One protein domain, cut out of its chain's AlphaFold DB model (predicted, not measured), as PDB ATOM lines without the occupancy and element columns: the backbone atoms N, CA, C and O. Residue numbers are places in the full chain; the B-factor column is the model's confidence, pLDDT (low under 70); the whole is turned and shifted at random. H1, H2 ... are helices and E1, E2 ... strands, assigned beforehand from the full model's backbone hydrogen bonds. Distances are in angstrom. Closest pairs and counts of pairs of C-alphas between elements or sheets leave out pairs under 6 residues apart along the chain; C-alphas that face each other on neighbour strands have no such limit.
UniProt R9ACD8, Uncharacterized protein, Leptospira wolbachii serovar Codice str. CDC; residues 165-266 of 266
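This is residues 165 to 266 of the 266 residues of an uncharacterized protein of Leptospira wolbachii serovar Codice str. CDC (UniProt R9ACD8). Two twisted four-stranded sheets, E1 to E4 and E5 to E8, are stacked face to face as a sandwich with their strands nearly aligned, and two short helices, H1 and H2, lie at the first sheet on the side away from the second. The chain makes the first sheet, with both helices inserted before its last strand E4, and then crosses once, from E4 to E5, into the second. The printed part has 102 residues, with named elements in the order E1 E2 E3 H1 H2 E4 E5 E6 E7 E8; both sheets follow that order across, are antiparallel, and the class is mostly strand. The whole is compact, with a radius of gyration of the C-alphas of 13.1 A and spans of 35 by 31 by 20 A.

E1, residues 170 to 177, begins at C-alpha 170 (49.423, 14.747, 159.798) and is 23.7 A long. E2 is residues 181 to 187, 19.6 A, and E3 is residues 192 to 198, 18.9 A. H1 is residues 206 to 210 and H2 is residues 217 to 223, 10.0 A. E4, residues 224 to 230, is 16.4 A long and begins at C-alpha 224 (37.174, 8.019, 147.832). E5 is residues 236 to 240, E6 residues 243 to 248, 16.5 A, and E7 residues 251 to 256, 16.7 A. E8, residues 261 to 265, ends at C-alpha 265 (37.656, -5.061, 165.960).

E1, E2 and E3 form a meander, each strand the antiparallel neighbour of the one before. E1 and E2 are a hairpin, with N 173 and O 184 2.8 A apart; E2 and E3 are another, with N 185 and O 194 at 3.0 A. E4 is antiparallel to E3, with N 195 and O 228 at 2.9 A. This sheet is twisted. H1 and H2 are on it but only graze it; the closest C-alphas of E3 and H2 are those of Leu 198 and Asn 223, 5.9 A apart. H1 and H2 are close but not clearly touching, with the C-alphas of Phe 209 and Leu 220 7.8 A apart. In H1 every O i to N i+4 pair is within hydrogen-bond range, in H2 2 of 3. E5 to E8 form a second meander, with N 238 and O 245 at 2.8 A, N 246 and O 253 at 2.8 A, and N 254 and O 263 at 2.8 A. In the sandwich, two sheets face to face, the facing parts are 10.1 A centre to centre and the strands stand at 16 degrees. The closest C-alphas of E1 and E6 are those of Leu 175 and Ala 244, 7.9 A.

The C-alphas farthest apart, of Gln 167 and Asn 259, are 37.8 A apart. The printed part has no cut and no long link. Mean pLDDT of the printed part is 77.2; residues 165 to 168, 201 to 220 and 232 to 234 are under 70.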
ATOM      1  N   TYR A 165      54.133  20.322 156.059       55.09
ATOM      2  CA  TYR A 165      54.118  21.562 155.290       55.09
ATOM      3  C   TYR A 165      52.986  22.500 155.748       55.09
ATOM      4  O   TYR A 165      51.839  22.083 155.928       55.09
ATOM      5  N   ASP A 166      53.298  23.793 155.885       54.66
ATOM      6  CA  ASP A 166      52.320  24.875 156.093       54.66
ATOM      7  C   ASP A 166      51.467  24.745 157.380       54.66
ATOM      8  O   ASP A 166      50.247  24.903 157.365       54.66
ATOM      9  N   GLN A 167      52.114  24.420 158.512       54.12
ATOM     10  CA  GLN A 167      51.506  24.255 159.854       54.12
ATOM     11  C   GLN A 167      50.479  23.120 159.993       54.12
ATOM     12  O   GLN A 167      49.836  22.986 161.037       54.12
ATOM     13  N   ARG A 168      50.321  22.280 158.971       60.69
ATOM     14  CA  ARG A 168      49.476  21.088 159.050       60.69
ATOM     15  C   ARG A 168      50.321  19.954 159.596       60.69
ATOM     16  O   ARG A 168      51.400  19.702 159.082       60.69
ATOM     17  N   ILE A 169      49.823  19.307 160.642       72.75
ATOM     18  CA  ILE A 169      50.439  18.129 161.253       72.75
ATOM     19  C   ILE A 169      49.583  16.942 160.837       72.75
ATOM     20  O   ILE A 169      48.378  16.946 161.083       72.75
ATOM     21  N   GLY A 170      50.168  15.932 160.203       76.00
ATOM     22  CA  GLY A 170      49.423  14.747 159.798       76.00
ATOM     23  C   GLY A 170      50.267  13.706 159.082       76.00
ATOM     24  O   GLY A 170      51.469  13.873 158.887       76.00
ATOM     25  N   THR A 171      49.624  12.612 158.691       79.44
ATOM     26  CA  THR A 171      50.279  11.517 157.967       79.44
ATOM     27  C   THR A 171      49.323  10.901 156.960       79.44
ATOM     28  O   THR A 171      48.166  10.634 157.300       79.44
ATOM     29  N   ILE A 172      49.810  10.620 155.754       80.94
ATOM     30  CA  ILE A 172      49.098   9.814 154.761       80.94
ATOM     31  C   ILE A 172      49.856   8.510 154.555       80.94
ATOM     32  O   ILE A 172      51.066   8.509 154.338       80.94
ATOM     33  N   TYR A 173      49.119   7.405 154.575       84.81
ATOM     34  CA  TYR A 173      49.603   6.109 154.134       84.81
ATOM     35  C   TYR A 173      48.813   5.665 152.909       84.81
ATOM     36  O   TYR A 173      47.584   5.559 152.968       84.81
ATOM     37  N   PHE A 174      49.515   5.360 151.821       86.00
ATOM     38  CA  PHE A 174      48.930   4.698 150.663       86.00
ATOM     39  C   PHE A 174      49.209   3.208 150.732       86.00
ATOM     40  O   PHE A 174      50.350   2.779 150.887       86.00
ATOM     41  N   LEU A 175      48.150   2.426 150.594       87.75
ATOM     42  CA  LEU A 175      48.164   0.974 150.568       87.75
ATOM     43  C   LEU A 175      47.631   0.539 149.209       87.75
ATOM     44  O   LEU A 175      46.495   0.843 148.864       87.75
ATOM     45  N   SER A 176      48.438  -0.149 148.414       86.31
ATOM     46  CA  SER A 176      48.072  -0.503 147.044       86.31
ATOM     47  C   SER A 176      48.379  -1.956 146.725       86.31
ATOM     48  O   SER A 176      49.388  -2.495 147.166       86.31
ATOM     49  N   SER A 177      47.521  -2.568 145.921       86.38
ATOM     50  CA  SER A 177      47.790  -3.768 145.130       86.38
ATOM     51  C   SER A 177      47.539  -3.446 143.655       86.38
ATOM     52  O   SER A 177      47.240  -2.306 143.307       86.38
ATOM     53  N   SER A 178      47.644  -4.433 142.766       77.62
ATOM     54  CA  SER A 178      47.363  -4.236 141.335       77.62
ATOM     55  C   SER A 178      45.912  -3.852 141.015       77.62
ATOM     56  O   SER A 178      45.639  -3.450 139.890       77.62
ATOM     57  N   LYS A 179      44.981  -4.013 141.965       77.81
ATOM     58  CA  LYS A 179      43.537  -3.805 141.745       77.81
ATOM     59  C   LYS A 179      42.854  -2.953 142.808       77.81
ATOM     60  O   LYS A 179      41.650  -2.726 142.719       77.81
ATOM     61  N   LYS A 180      43.546  -2.633 143.900       84.88
ATOM     62  CA  LYS A 180      42.929  -2.053 145.095       84.88
ATOM     63  C   LYS A 180      43.847  -1.005 145.676       84.88
ATOM     64  O   LYS A 180      45.038  -1.250 145.852       84.88
ATOM     65  N   HIS A 181      43.264   0.132 146.025       86.56
ATOM     66  CA  HIS A 181      43.982   1.245 146.614       86.56
ATOM     67  C   HIS A 181      43.210   1.751 147.824       86.56
ATOM     68  O   HIS A 181      42.031   2.097 147.744       86.56
ATOM     69  N   TYR A 182      43.901   1.777 148.947       87.94
ATOM     70  CA  TYR A 182      43.422   2.242 150.227       87.94
ATOM     71  C   TYR A 182      44.266   3.426 150.664       87.94
ATOM     72  O   TYR A 182      45.469   3.496 150.399       87.94
ATOM     73  N   ILE A 183      43.620   4.341 151.369       86.75
ATOM     74  CA  ILE A 183      44.280   5.457 152.017       86.75
ATOM     75  C   ILE A 183      43.966   5.444 153.503       86.75
ATOM     76  O   ILE A 183      42.811   5.316 153.912       86.75
ATOM     77  N   LEU A 184      45.012   5.614 154.301       85.88
ATOM     78  CA  LEU A 184      44.904   5.920 155.717       85.88
ATOM     79  C   LEU A 184      45.367   7.355 155.902       85.88
ATOM     80  O   LEU A 184      46.491   7.693 155.536       85.88
ATOM     81  N   PHE A 185      44.509   8.196 156.453       82.44
ATOM     82  CA  PHE A 185      44.813   9.605 156.654       82.44
ATOM     83  C   PHE A 185      44.655   9.966 158.122       82.44
ATOM     84  O   PHE A 185      43.632   9.663 158.732       82.44
ATOM     85  N   HIS A 186      45.667  10.633 158.665       82.12
ATOM     86  CA  HIS A 186      45.635  11.255 159.976       82.12
ATOM     87  C   HIS A 186      45.796  12.766 159.829       82.12
ATOM     88  O   HIS A 186      46.806  13.233 159.301       82.12
ATOM     89  N   ASP A 187      44.833  13.513 160.352       78.56
ATOM     90  CA  ASP A 187      44.951  14.942 160.600       78.56
ATOM     91  C   ASP A 187      45.247  15.169 162.084       78.56
ATOM     92  O   ASP A 187      44.347  15.115 162.922       78.56
ATOM     93  N   GLY A 188      46.512  15.436 162.398       75.19
ATOM     94  CA  GLY A 188      46.980  15.690 163.756       75.19
ATOM     95  C   GLY A 188      46.579  17.057 164.312       75.19
ATOM     96  O   GLY A 188      46.603  17.235 165.524       75.19
ATOM     97  N   GLN A 189      46.167  18.023 163.480       76.56
ATOM     98  CA  GLN A 189      45.645  19.304 163.974       76.56
ATOM     99  C   GLN A 189      44.221  19.150 164.515       76.56
ATOM    100  O   GLN A 189      43.849  19.793 165.497       76.56
ATOM    101  N   ARG A 190      43.408  18.320 163.855       75.62
ATOM    102  CA  ARG A 190      42.010  18.068 164.235       75.62
ATOM    103  C   ARG A 190      41.819  16.796 165.061       75.62
ATOM    104  O   ARG A 190      40.702  16.572 165.521       75.62
ATOM    105  N   ASP A 191      42.873  16.001 165.238       80.06
ATOM    106  CA  ASP A 191      42.850  14.696 165.911       80.06
ATOM    107  C   ASP A 191      41.894  13.699 165.222       80.06
ATOM    108  O   ASP A 191      41.135  12.980 165.871       80.06
ATOM    109  N   ILE A 192      41.865  13.696 163.880       79.31
ATOM    110  CA  ILE A 192      40.932  12.861 163.104       79.31
ATOM    111  C   ILE A 192      41.678  11.864 162.229       79.31
ATOM    112  O   ILE A 192      42.567  12.226 161.460       79.31
ATOM    113  N   GLY A 193      41.263  10.605 162.314       83.00
ATOM    114  CA  GLY A 193      41.753   9.511 161.495       83.00
ATOM    115  C   GLY A 193      40.685   8.964 160.554       83.00
ATOM    116  O   GLY A 193      39.514   8.869 160.921       83.00
ATOM    117  N   TYR A 194      41.095   8.581 159.349       83.94
ATOM    118  CA  TYR A 194      40.214   8.057 158.311       83.94
ATOM    119  C   TYR A 194      40.827   6.843 157.621       83.94
ATOM    120  O   TYR A 194      42.022   6.834 157.317       83.94
ATOM    121  N   VAL A 195      39.980   5.866 157.303       87.31
ATOM    122  CA  VAL A 195      40.287   4.800 156.343       87.31
ATOM    123  C   VAL A 195      39.361   4.963 155.152       87.31
ATOM    124  O   VAL A 195      38.135   4.977 155.294       87.31
ATOM    125  N   GLY A 196      39.955   5.109 153.974       87.12
ATOM    126  CA  GLY A 196      39.243   5.251 152.717       87.12
ATOM    127  C   GLY A 196      39.717   4.251 151.675       87.12
ATOM    128  O   GLY A 196      40.842   3.754 151.725       87.12
ATOM    129  N   LYS A 197      38.847   3.987 150.707       88.62
ATOM    130  CA  LYS A 197      39.134   3.188 149.517       88.62
ATOM    131  C   LYS A 197      38.972   4.061 148.285       88.62
ATOM    132  O   LYS A 197      37.970   4.767 148.164       88.62
ATOM    133  N   LEU A 198      39.949   4.041 147.383       84.56
ATOM    134  CA  LEU A 198      39.821   4.751 146.113       84.56
ATOM    135  C   LEU A 198      38.787   4.036 145.240       84.56
ATOM    136  O   LEU A 198      38.781   2.809 145.129       84.56
ATOM    137  N   LYS A 199      37.901   4.819 144.629       82.81
ATOM    138  CA  LYS A 199      36.852   4.333 143.721       82.81
ATOM    139  C   LYS A 199      37.380   4.021 142.324       82.81
ATOM    140  O   LYS A 199      36.717   3.309 141.576       82.81
ATOM    141  N   SER A 200      38.537   4.574 141.969       73.69
ATOM    142  CA  SER A 200      39.222   4.339 140.702       73.69
ATOM    143  C   SER A 200      40.619   3.772 140.940       73.69
ATOM    144  O   SER A 200      41.200   3.929 142.015       73.69
ATOM    145  N   ASP A 201      41.169   3.154 139.896       66.56
ATOM    146  CA  ASP A 201      42.551   2.657 139.873       66.56
ATOM    147  C   ASP A 201      43.584   3.792 139.726       66.56
ATOM    148  O   ASP A 201      44.788   3.558 139.637       66.56
ATOM    149  N   VAL A 202      43.127   5.047 139.666       61.56
ATOM    150  CA  VAL A 202      44.001   6.209 139.533       61.56
ATOM    151  C   VAL A 202      44.495   6.596 140.921       61.56
ATOM    152  O   VAL A 202      43.710   7.007 141.778       61.56
ATOM    153  N   MET A 203      45.810   6.506 141.142       61.84
ATOM    154  CA  MET A 203      46.421   7.164 142.296       61.84
ATOM    155  C   MET A 203      46.168   8.666 142.191       61.84
ATOM    156  O   MET A 203      46.595   9.315 141.237       61.84
ATOM    157  N   LEU A 204      45.459   9.202 143.179       61.69
ATOM    158  CA  LEU A 204      45.258  10.637 143.318       61.69
ATOM    159  C   LEU A 204      46.605  11.304 143.626       61.69
ATOM    160  O   LEU A 204      47.403  10.767 144.399       61.69
ATOM    161  N   ASP A 205      46.846  12.474 143.033       63.06
ATOM    162  CA  ASP A 205      48.000  13.306 143.376       63.06
ATOM    163  C   ASP A 205      47.929  13.639 144.874       63.06
ATOM    164  O   ASP A 205      46.877  14.030 145.390       63.06
ATOM    165  N   ILE A 206      49.052  13.488 145.577       62.84
ATOM    166  CA  ILE A 206      49.159  13.798 147.001       62.84
ATOM    167  C   ILE A 206      48.653  15.222 147.310       62.84
ATOM    168  O   ILE A 206      47.986  15.437 148.325       62.84
ATOM    169  N   ASN A 207      48.852  16.166 146.378       61.72
ATOM    170  CA  ASN A 207      48.355  17.550 146.406       61.72
ATOM    171  C   ASN A 207      46.829  17.668 146.526       61.72
ATOM    172  O   ASN A 207      46.325  18.630 147.115       61.72
ATOM    173  N   GLU A 208      46.069  16.694 146.020       63.16
ATOM    174  CA  GLU A 208      44.611  16.691 146.157       63.16
ATOM    175  C   GLU A 208      44.172  16.402 147.603       63.16
ATOM    176  O   GLU A 208      43.156  16.940 148.055       63.16
ATOM    177  N   PHE A 209      44.966  15.649 148.373       62.03
ATOM    178  CA  PHE A 209      44.705  15.386 149.793       62.03
ATOM    179  C   PHE A 209      45.063  16.569 150.684       62.03
ATOM    180  O   PHE A 209      44.337  16.868 151.635       62.03
ATOM    181  N   PHE A 210      46.132  17.298 150.344       57.16
ATOM    182  CA  PHE A 210      46.550  18.494 151.077       57.16
ATOM    183  C   PHE A 210      45.450  19.556 151.153       57.16
ATOM    184  O   PHE A 210      45.441  20.362 152.075       57.16
ATOM    185  N   ASN A 211      44.466  19.558 150.254       55.97
ATOM    186  CA  ASN A 211      43.393  20.547 150.256       55.97
ATOM    187  C   ASN A 211      42.123  20.124 151.012       55.97
ATOM    188  O   ASN A 211      41.080  20.693 150.718       55.97
ATOM    189  N   PHE A 212      42.178  19.219 152.008       54.81
ATOM    190  CA  PHE A 212      41.043  18.700 152.823       54.81
ATOM    191  C   PHE A 212      40.187  19.752 153.593       54.81
ATOM    192  O   PHE A 212      39.521  19.455 154.579       54.81
ATOM    193  N   ASN A 213      40.144  21.013 153.176       53.59
ATOM    194  CA  ASN A 213      39.139  21.965 153.634       53.59
ATOM    195  C   ASN A 213      37.731  21.572 153.154       53.59
ATOM    196  O   ASN A 213      37.560  20.822 152.193       53.59
ATOM    197  N   LYS A 214      36.686  22.121 153.794       50.75
ATOM    198  CA  LYS A 214      35.260  21.828 153.506       50.75
ATOM    199  C   LYS A 214      34.875  21.848 152.012       50.75
ATOM    200  O   LYS A 214      33.955  21.129 151.636       50.75
ATOM    201  N   LYS A 215      35.568  22.618 151.157       46.31
ATOM    202  CA  LYS A 215      35.356  22.623 149.693       46.31
ATOM    203  C   LYS A 215      35.873  21.362 148.976       46.31
ATOM    204  O   LYS A 215      35.312  21.005 147.947       46.31
ATOM    205  N   CYS A 216      36.855  20.647 149.525       52.06
ATOM    206  CA  CYS A 216      37.412  19.419 148.945       52.06
ATOM    207  C   CYS A 216      36.785  18.129 149.463       52.06
ATOM    208  O   CYS A 216      36.903  17.120 148.780       52.06
ATOM    209  N   LYS A 217      36.059  18.130 150.593       58.88
ATOM    210  CA  LYS A 217      35.368  16.911 151.064       58.88
ATOM    211  C   LYS A 217      34.418  16.350 149.997       58.88
ATOM    212  O   LYS A 217      34.327  15.142 149.844       58.88
ATOM    213  N   LYS A 218      33.771  17.214 149.202       62.44
ATOM    214  CA  LYS A 218      32.931  16.791 148.068       62.44
ATOM    215  C   LYS A 218      33.744  16.081 146.972       62.44
ATOM    216  O   LYS A 218      33.384  14.977 146.595       62.44
ATOM    217  N   ARG A 219      34.859  16.674 146.533       59.09
ATOM    218  CA  ARG A 219      35.737  16.132 145.476       59.09
ATOM    219  C   ARG A 219      36.513  14.884 145.918       59.09
ATOM    220  O   ARG A 219      36.768  13.989 145.124       59.09
ATOM    221  N   LEU A 220      36.835  14.783 147.203       64.19
ATOM    222  CA  LEU A 220      37.383  13.562 147.791       64.19
ATOM    223  C   LEU A 220      36.312  12.483 147.900       64.19
ATOM    224  O   LEU A 220      36.572  11.367 147.486       64.19
ATOM    225  N   ASN A 221      35.089  12.799 148.336       71.19
ATOM    226  CA  ASN A 221      33.981  11.834 148.336       71.19
ATOM    227  C   ASN A 221      33.613  11.347 146.919       71.19
ATOM    228  O   ASN A 221      33.035  10.269 146.773       71.19
ATOM    229  N   GLU A 222      33.920  12.115 145.870       76.44
ATOM    230  CA  GLU A 222      33.774  11.676 144.475       76.44
ATOM    231  C   GLU A 222      34.769  10.559 144.124       76.44
ATOM    232  O   GLU A 222      34.396   9.625 143.418       76.44
ATOM    233  N   ASN A 223      35.982  10.590 144.684       78.44
ATOM    234  CA  ASN A 223      37.069   9.662 144.346       78.44
ATOM    235  C   ASN A 223      37.368   8.611 145.426       78.44
ATOM    236  O   ASN A 223      38.031   7.613 145.153       78.44
ATOM    237  N   ILE A 224      36.873   8.814 146.644       81.50
ATOM    238  CA  ILE A 224      37.174   8.019 147.832       81.50
ATOM    239  C   ILE A 224      35.868   7.646 148.512       81.50
ATOM    240  O   ILE A 224      35.010   8.483 148.795       81.50
ATOM    241  N   GLU A 225      35.718   6.364 148.785       87.25
ATOM    242  CA  GLU A 225      34.728   5.848 149.709       87.25
ATOM    243  C   GLU A 225      35.325   5.874 151.119       87.25
ATOM    244  O   GLU A 225      36.307   5.183 151.391       87.25
ATOM    245  N   ILE A 226      34.772   6.708 152.005       85.75
ATOM    246  CA  ILE A 226      35.155   6.704 153.421       85.75
ATOM    247  C   ILE A 226      34.503   5.486 154.062       85.75
ATOM    248  O   ILE A 226      33.279   5.393 154.126       85.75
ATOM    249  N   LEU A 227      35.337   4.576 154.543       86.56
ATOM    250  CA  LEU A 227      34.913   3.329 155.172       86.56
ATOM    251  C   LEU A 227      34.867   3.479 156.690       86.56
ATOM    252  O   LEU A 227      34.064   2.840 157.363       86.56
ATOM    253  N   PHE A 228      35.736   4.338 157.226       86.31
ATOM    254  CA  PHE A 228      35.853   4.576 158.651       86.31
ATOM    255  C   PHE A 228      36.382   5.986 158.956       86.31
ATOM    256  O   PHE A 228      37.264   6.487 158.257       86.31
ATOM    257  N   GLU A 229      35.861   6.603 160.019       86.62
ATOM    258  CA  GLU A 229      36.271   7.908 160.554       86.62
ATOM    259  C   GLU A 229      36.273   7.845 162.090       86.62
ATOM    260  O   GLU A 229      35.299   7.389 162.693       86.62
ATOM    261  N   THR A 230      37.336   8.332 162.735       84.25
ATOM    262  CA  THR A 230      37.431   8.426 164.202       84.25
ATOM    263  C   THR A 230      38.076   9.727 164.657       84.25
ATOM    264  O   THR A 230      38.951  10.266 163.986       84.25
ATOM    265  N   LYS A 231      37.671  10.214 165.833       81.19
ATOM    266  CA  LYS A 231      38.239  11.394 166.506       81.19
ATOM    267  C   LYS A 231      39.290  10.983 167.540       81.19
ATOM    268  O   LYS A 231      39.121  11.240 168.730       81.19
ATOM    269  N   SER A 232      40.282  10.214 167.105       68.81
ATOM    270  CA  SER A 232      41.354   9.731 167.970       68.81
ATOM    271  C   SER A 232      42.672   9.764 167.209       68.81
ATOM    272  O   SER A 232      42.919   8.906 166.358       68.81
ATOM    273  N   GLY A 233      43.504  10.766 167.484       64.44
ATOM    274  CA  GLY A 233      44.650  11.111 166.638       64.44
ATOM    275  C   GLY A 233      45.968  10.447 166.994       64.44
ATOM    276  O   GLY A 233      47.036  11.039 166.876       64.44
ATOM    277  N   ASN A 234      45.918   9.166 167.347       69.56
ATOM    278  CA  ASN A 234      47.090   8.312 167.205       69.56
ATOM    279  C   ASN A 234      46.742   7.140 166.298       69.56
ATOM    280  O   ASN A 234      46.073   6.198 166.719       69.56
ATOM    281  N   ILE A 235      47.220   7.212 165.056       76.31
ATOM    282  CA  ILE A 235      47.192   6.091 164.118       76.31
ATOM    283  C   ILE A 235      48.524   5.361 164.215       76.31
ATOM    284  O   ILE A 235      49.582   5.948 163.989       76.31
ATOM    285  N   LYS A 236      48.470   4.063 164.493       81.25
ATOM    286  CA  LYS A 236      49.594   3.157 164.254       81.25
ATOM    287  C   LYS A 236      49.238   2.262 163.087       81.25
ATOM    288  O   LYS A 236      48.183   1.640 163.087       81.25
ATOM    289  N   SER A 237      50.110   2.186 162.095       79.62
ATOM    290  CA  SER A 237      49.942   1.272 160.973       79.62
ATOM    291  C   SER A 237      51.053   0.230 160.979       79.62
ATOM    292  O   SER A 237      52.202   0.497 161.331       79.62
ATOM    293  N   SER A 238      50.698  -0.993 160.613       82.94
ATOM    294  CA  SER A 238      51.652  -2.047 160.301       82.94
ATOM    295  C   SER A 238      51.209  -2.747 159.025       82.94
ATOM    296  O   SER A 238      50.018  -2.870 158.743       82.94
ATOM    297  N   TYR A 239      52.181  -3.168 158.225       83.31
ATOM    298  CA  TYR A 239      51.939  -3.753 156.915       83.31
ATOM    299  C   TYR A 239      52.786  -5.010 156.741       83.31
ATOM    300  O   TYR A 239      54.007  -4.967 156.918       83.31
ATOM    301  N   SER A 240      52.114  -6.106 156.391       82.94
ATOM    302  CA  SER A 240      52.691  -7.386 155.990       82.94
ATOM    303  C   SER A 240      51.771  -7.983 154.930       82.94
ATOM    304  O   SER A 240      50.673  -8.442 155.242       82.94
ATOM    305  N   PHE A 241      52.181  -7.902 153.662       83.88
ATOM    306  CA  PHE A 241      51.336  -8.288 152.534       83.88
ATOM    307  C   PHE A 241      50.752  -9.707 152.715       83.88
ATOM    308  O   PHE A 241      51.498 -10.625 153.060       83.88
ATOM    309  N   PRO A 242      49.445  -9.922 152.459       87.31
ATOM    310  CA  PRO A 242      48.477  -8.982 151.876       87.31
ATOM    311  C   PRO A 242      47.729  -8.108 152.889       87.31
ATOM    312  O   PRO A 242      46.788  -7.407 152.518       87.31
ATOM    313  N   ILE A 243      48.113  -8.160 154.163       89.25
ATOM    314  CA  ILE A 243      47.371  -7.564 155.265       89.25
ATOM    315  C   ILE A 243      48.006  -6.244 155.715       89.25
ATOM    316  O   ILE A 243      49.199  -6.148 156.013       89.25
ATOM    317  N   ALA A 244      47.171  -5.220 155.844       88.62
ATOM    318  CA  ALA A 244      47.491  -4.018 156.597       88.62
ATOM    319  C   ALA A 244      46.657  -3.975 157.877       88.62
ATOM    320  O   ALA A 244      45.476  -4.317 157.876       88.62
ATOM    321  N   ILE A 245      47.275  -3.548 158.971       89.12
ATOM    322  CA  ILE A 245      46.620  -3.342 160.258       89.12
ATOM    323  C   ILE A 245      46.770  -1.877 160.631       89.12
ATOM    324  O   ILE A 245      47.871  -1.327 160.585       89.12
ATOM    325  N   VAL A 246      45.662  -1.269 161.029       87.62
ATOM    326  CA  VAL A 246      45.556   0.125 161.437       87.62
ATOM    327  C   VAL A 246      44.943   0.153 162.820       87.62
ATOM    328  O   VAL A 246      43.826  -0.309 163.022       87.62
ATOM    329  N   GLU A 247      45.684   0.666 163.781       88.25
ATOM    330  CA  GLU A 247      45.256   0.773 165.165       88.25
ATOM    331  C   GLU A 247      44.998   2.239 165.487       88.25
ATOM    332  O   GLU A 247      45.872   3.096 165.334       88.25
ATOM    333  N   PHE A 248      43.780   2.495 165.939       83.88
ATOM    334  CA  PHE A 248      43.359   3.715 166.607       83.88
ATOM    335  C   PHE A 248      43.299   3.446 168.114       83.88
ATOM    336  O   PHE A 248      43.305   2.291 168.542       83.88
ATOM    337  N   SER A 249      43.206   4.488 168.943       80.25
ATOM    338  CA  SER A 249      43.314   4.329 170.408       80.25
ATOM    339  C   SER A 249      42.298   3.361 171.029       80.25
ATOM    340  O   SER A 249      42.531   2.864 172.125       80.25
ATOM    341  N   ASN A 250      41.174   3.106 170.362       79.75
ATOM    342  CA  ASN A 250      40.097   2.248 170.843       79.75
ATOM    343  C   ASN A 250      39.648   1.185 169.834       79.75
ATOM    344  O   ASN A 250      38.676   0.500 170.117       79.75
ATOM    345  N   GLN A 251      40.265   1.093 168.655       84.88
ATOM    346  CA  GLN A 251      39.782   0.220 167.582       84.88
ATOM    347  C   GLN A 251      40.923  -0.252 166.697       84.88
ATOM    348  O   GLN A 251      41.906   0.462 166.484       84.88
ATOM    349  N   LYS A 252      40.759  -1.441 166.124       89.69
ATOM    350  CA  LYS A 252      41.723  -2.033 165.204       89.69
ATOM    351  C   LYS A 252      41.032  -2.394 163.902       89.69
ATOM    352  O   LYS A 252      40.015  -3.074 163.890       89.69
ATOM    353  N   ILE A 253      41.604  -1.937 162.799       89.19
ATOM    354  CA  ILE A 253      41.108  -2.189 161.452       89.19
ATOM    355  C   ILE A 253      42.125  -3.041 160.722       89.19
ATOM    356  O   ILE A 253      43.304  -2.698 160.642       89.19
ATOM    357  N   LYS A 254      41.658  -4.144 160.162       92.31
ATOM    358  CA  LYS A 254      42.453  -5.031 159.325       92.31
ATOM    359  C   LYS A 254      41.933  -4.963 157.898       92.31
ATOM    360  O   LYS A 254      40.741  -5.123 157.662       92.31
ATOM    361  N   ILE A 255      42.841  -4.723 156.962       90.81
ATOM    362  CA  ILE A 255      42.557  -4.561 155.537       90.81
ATOM    363  C   ILE A 255      43.284  -5.669 154.781       90.81
ATOM    364  O   ILE A 255      44.509  -5.766 154.846       90.81
ATOM    365  N   ASP A 256      42.530  -6.491 154.058       90.38
ATOM    366  CA  ASP A 256      43.053  -7.496 153.135       90.38
ATOM    367  C   ASP A 256      43.061  -6.938 151.705       90.38
ATOM    368  O   ASP A 256      42.012  -6.770 151.075       90.38
ATOM    369  N   LEU A 257      44.258  -6.646 151.192       85.75
ATOM    370  CA  LEU A 257      44.450  -6.004 149.889       85.75
ATOM    371  C   LEU A 257      44.143  -6.911 148.692       85.75
ATOM    372  O   LEU A 257      43.976  -6.400 147.579       85.75
ATOM    373  N   ILE A 258      44.104  -8.231 148.893       84.69
ATOM    374  CA  ILE A 258      43.782  -9.198 147.837       84.69
ATOM    375  C   ILE A 258      42.278  -9.449 147.820       84.69
ATOM    376  O   ILE A 258      41.651  -9.354 146.764       84.69
ATOM    377  N   ASN A 259      41.707  -9.763 148.984       87.56
ATOM    378  CA  ASN A 259      40.316 -10.198 149.092       87.56
ATOM    379  C   ASN A 259      39.322  -9.043 149.228       87.56
ATOM    380  O   ASN A 259      38.118  -9.285 149.248       87.56
ATOM    381  N   ASP A 260      39.809  -7.801 149.310       85.12
ATOM    382  CA  ASP A 260      38.977  -6.604 149.448       85.12
ATOM    383  C   ASP A 260      38.076  -6.666 150.693       85.12
ATOM    384  O   ASP A 260      36.912  -6.264 150.673       85.12
ATOM    385  N   LYS A 261      38.624  -7.230 151.777       87.81
ATOM    386  CA  LYS A 261      37.925  -7.452 153.042       87.81
ATOM    387  C   LYS A 261      38.454  -6.501 154.105       87.81
ATOM    388  O   LYS A 261      39.665  -6.349 154.261       87.81
ATOM    389  N   ILE A 262      37.533  -5.917 154.863       88.00
ATOM    390  CA  ILE A 262      37.842  -5.058 156.004       88.00
ATOM    391  C   ILE A 262      37.190  -5.653 157.243       88.00
ATOM    392  O   ILE A 262      35.997  -5.949 157.242       88.00
ATOM    393  N   GLU A 263      37.989  -5.840 158.283       90.56
ATOM    394  CA  GLU A 263      37.551  -6.314 159.593       90.56
ATOM    395  C   GLU A 263      37.801  -5.190 160.600       90.56
ATOM    396  O   GLU A 263      38.881  -4.595 160.608       90.56
ATOM    397  N   ILE A 264      36.788  -4.867 161.407       85.88
ATOM    398  CA  ILE A 264      36.861  -3.832 162.440       85.88
ATOM    399  C   ILE A 264      36.643  -4.524 163.782       85.88
ATOM    400  O   ILE A 264      35.535  -4.980 164.064       85.88
ATOM    401  N   ASP A 265      37.696  -4.569 164.588       83.62
ATOM    402  CA  ASP A 265      37.656  -5.061 165.960       83.62
ATOM    403  C   ASP A 265      37.469  -3.864 166.905       83.62
ATOM    404  O   ASP A 265      38.242  -2.895 166.863       83.62
ATOM    405  N   GLN A 266      36.407  -3.927 167.715       70.00
ATOM    406  CA  GLN A 266      36.056  -2.936 168.741       70.00
ATOM    407  C   GLN A 266      36.612  -3.312 170.111       70.00
ATOM    408  O   GLN A 266      36.655  -4.524 170.422       70.00
TER     409      GLN A 266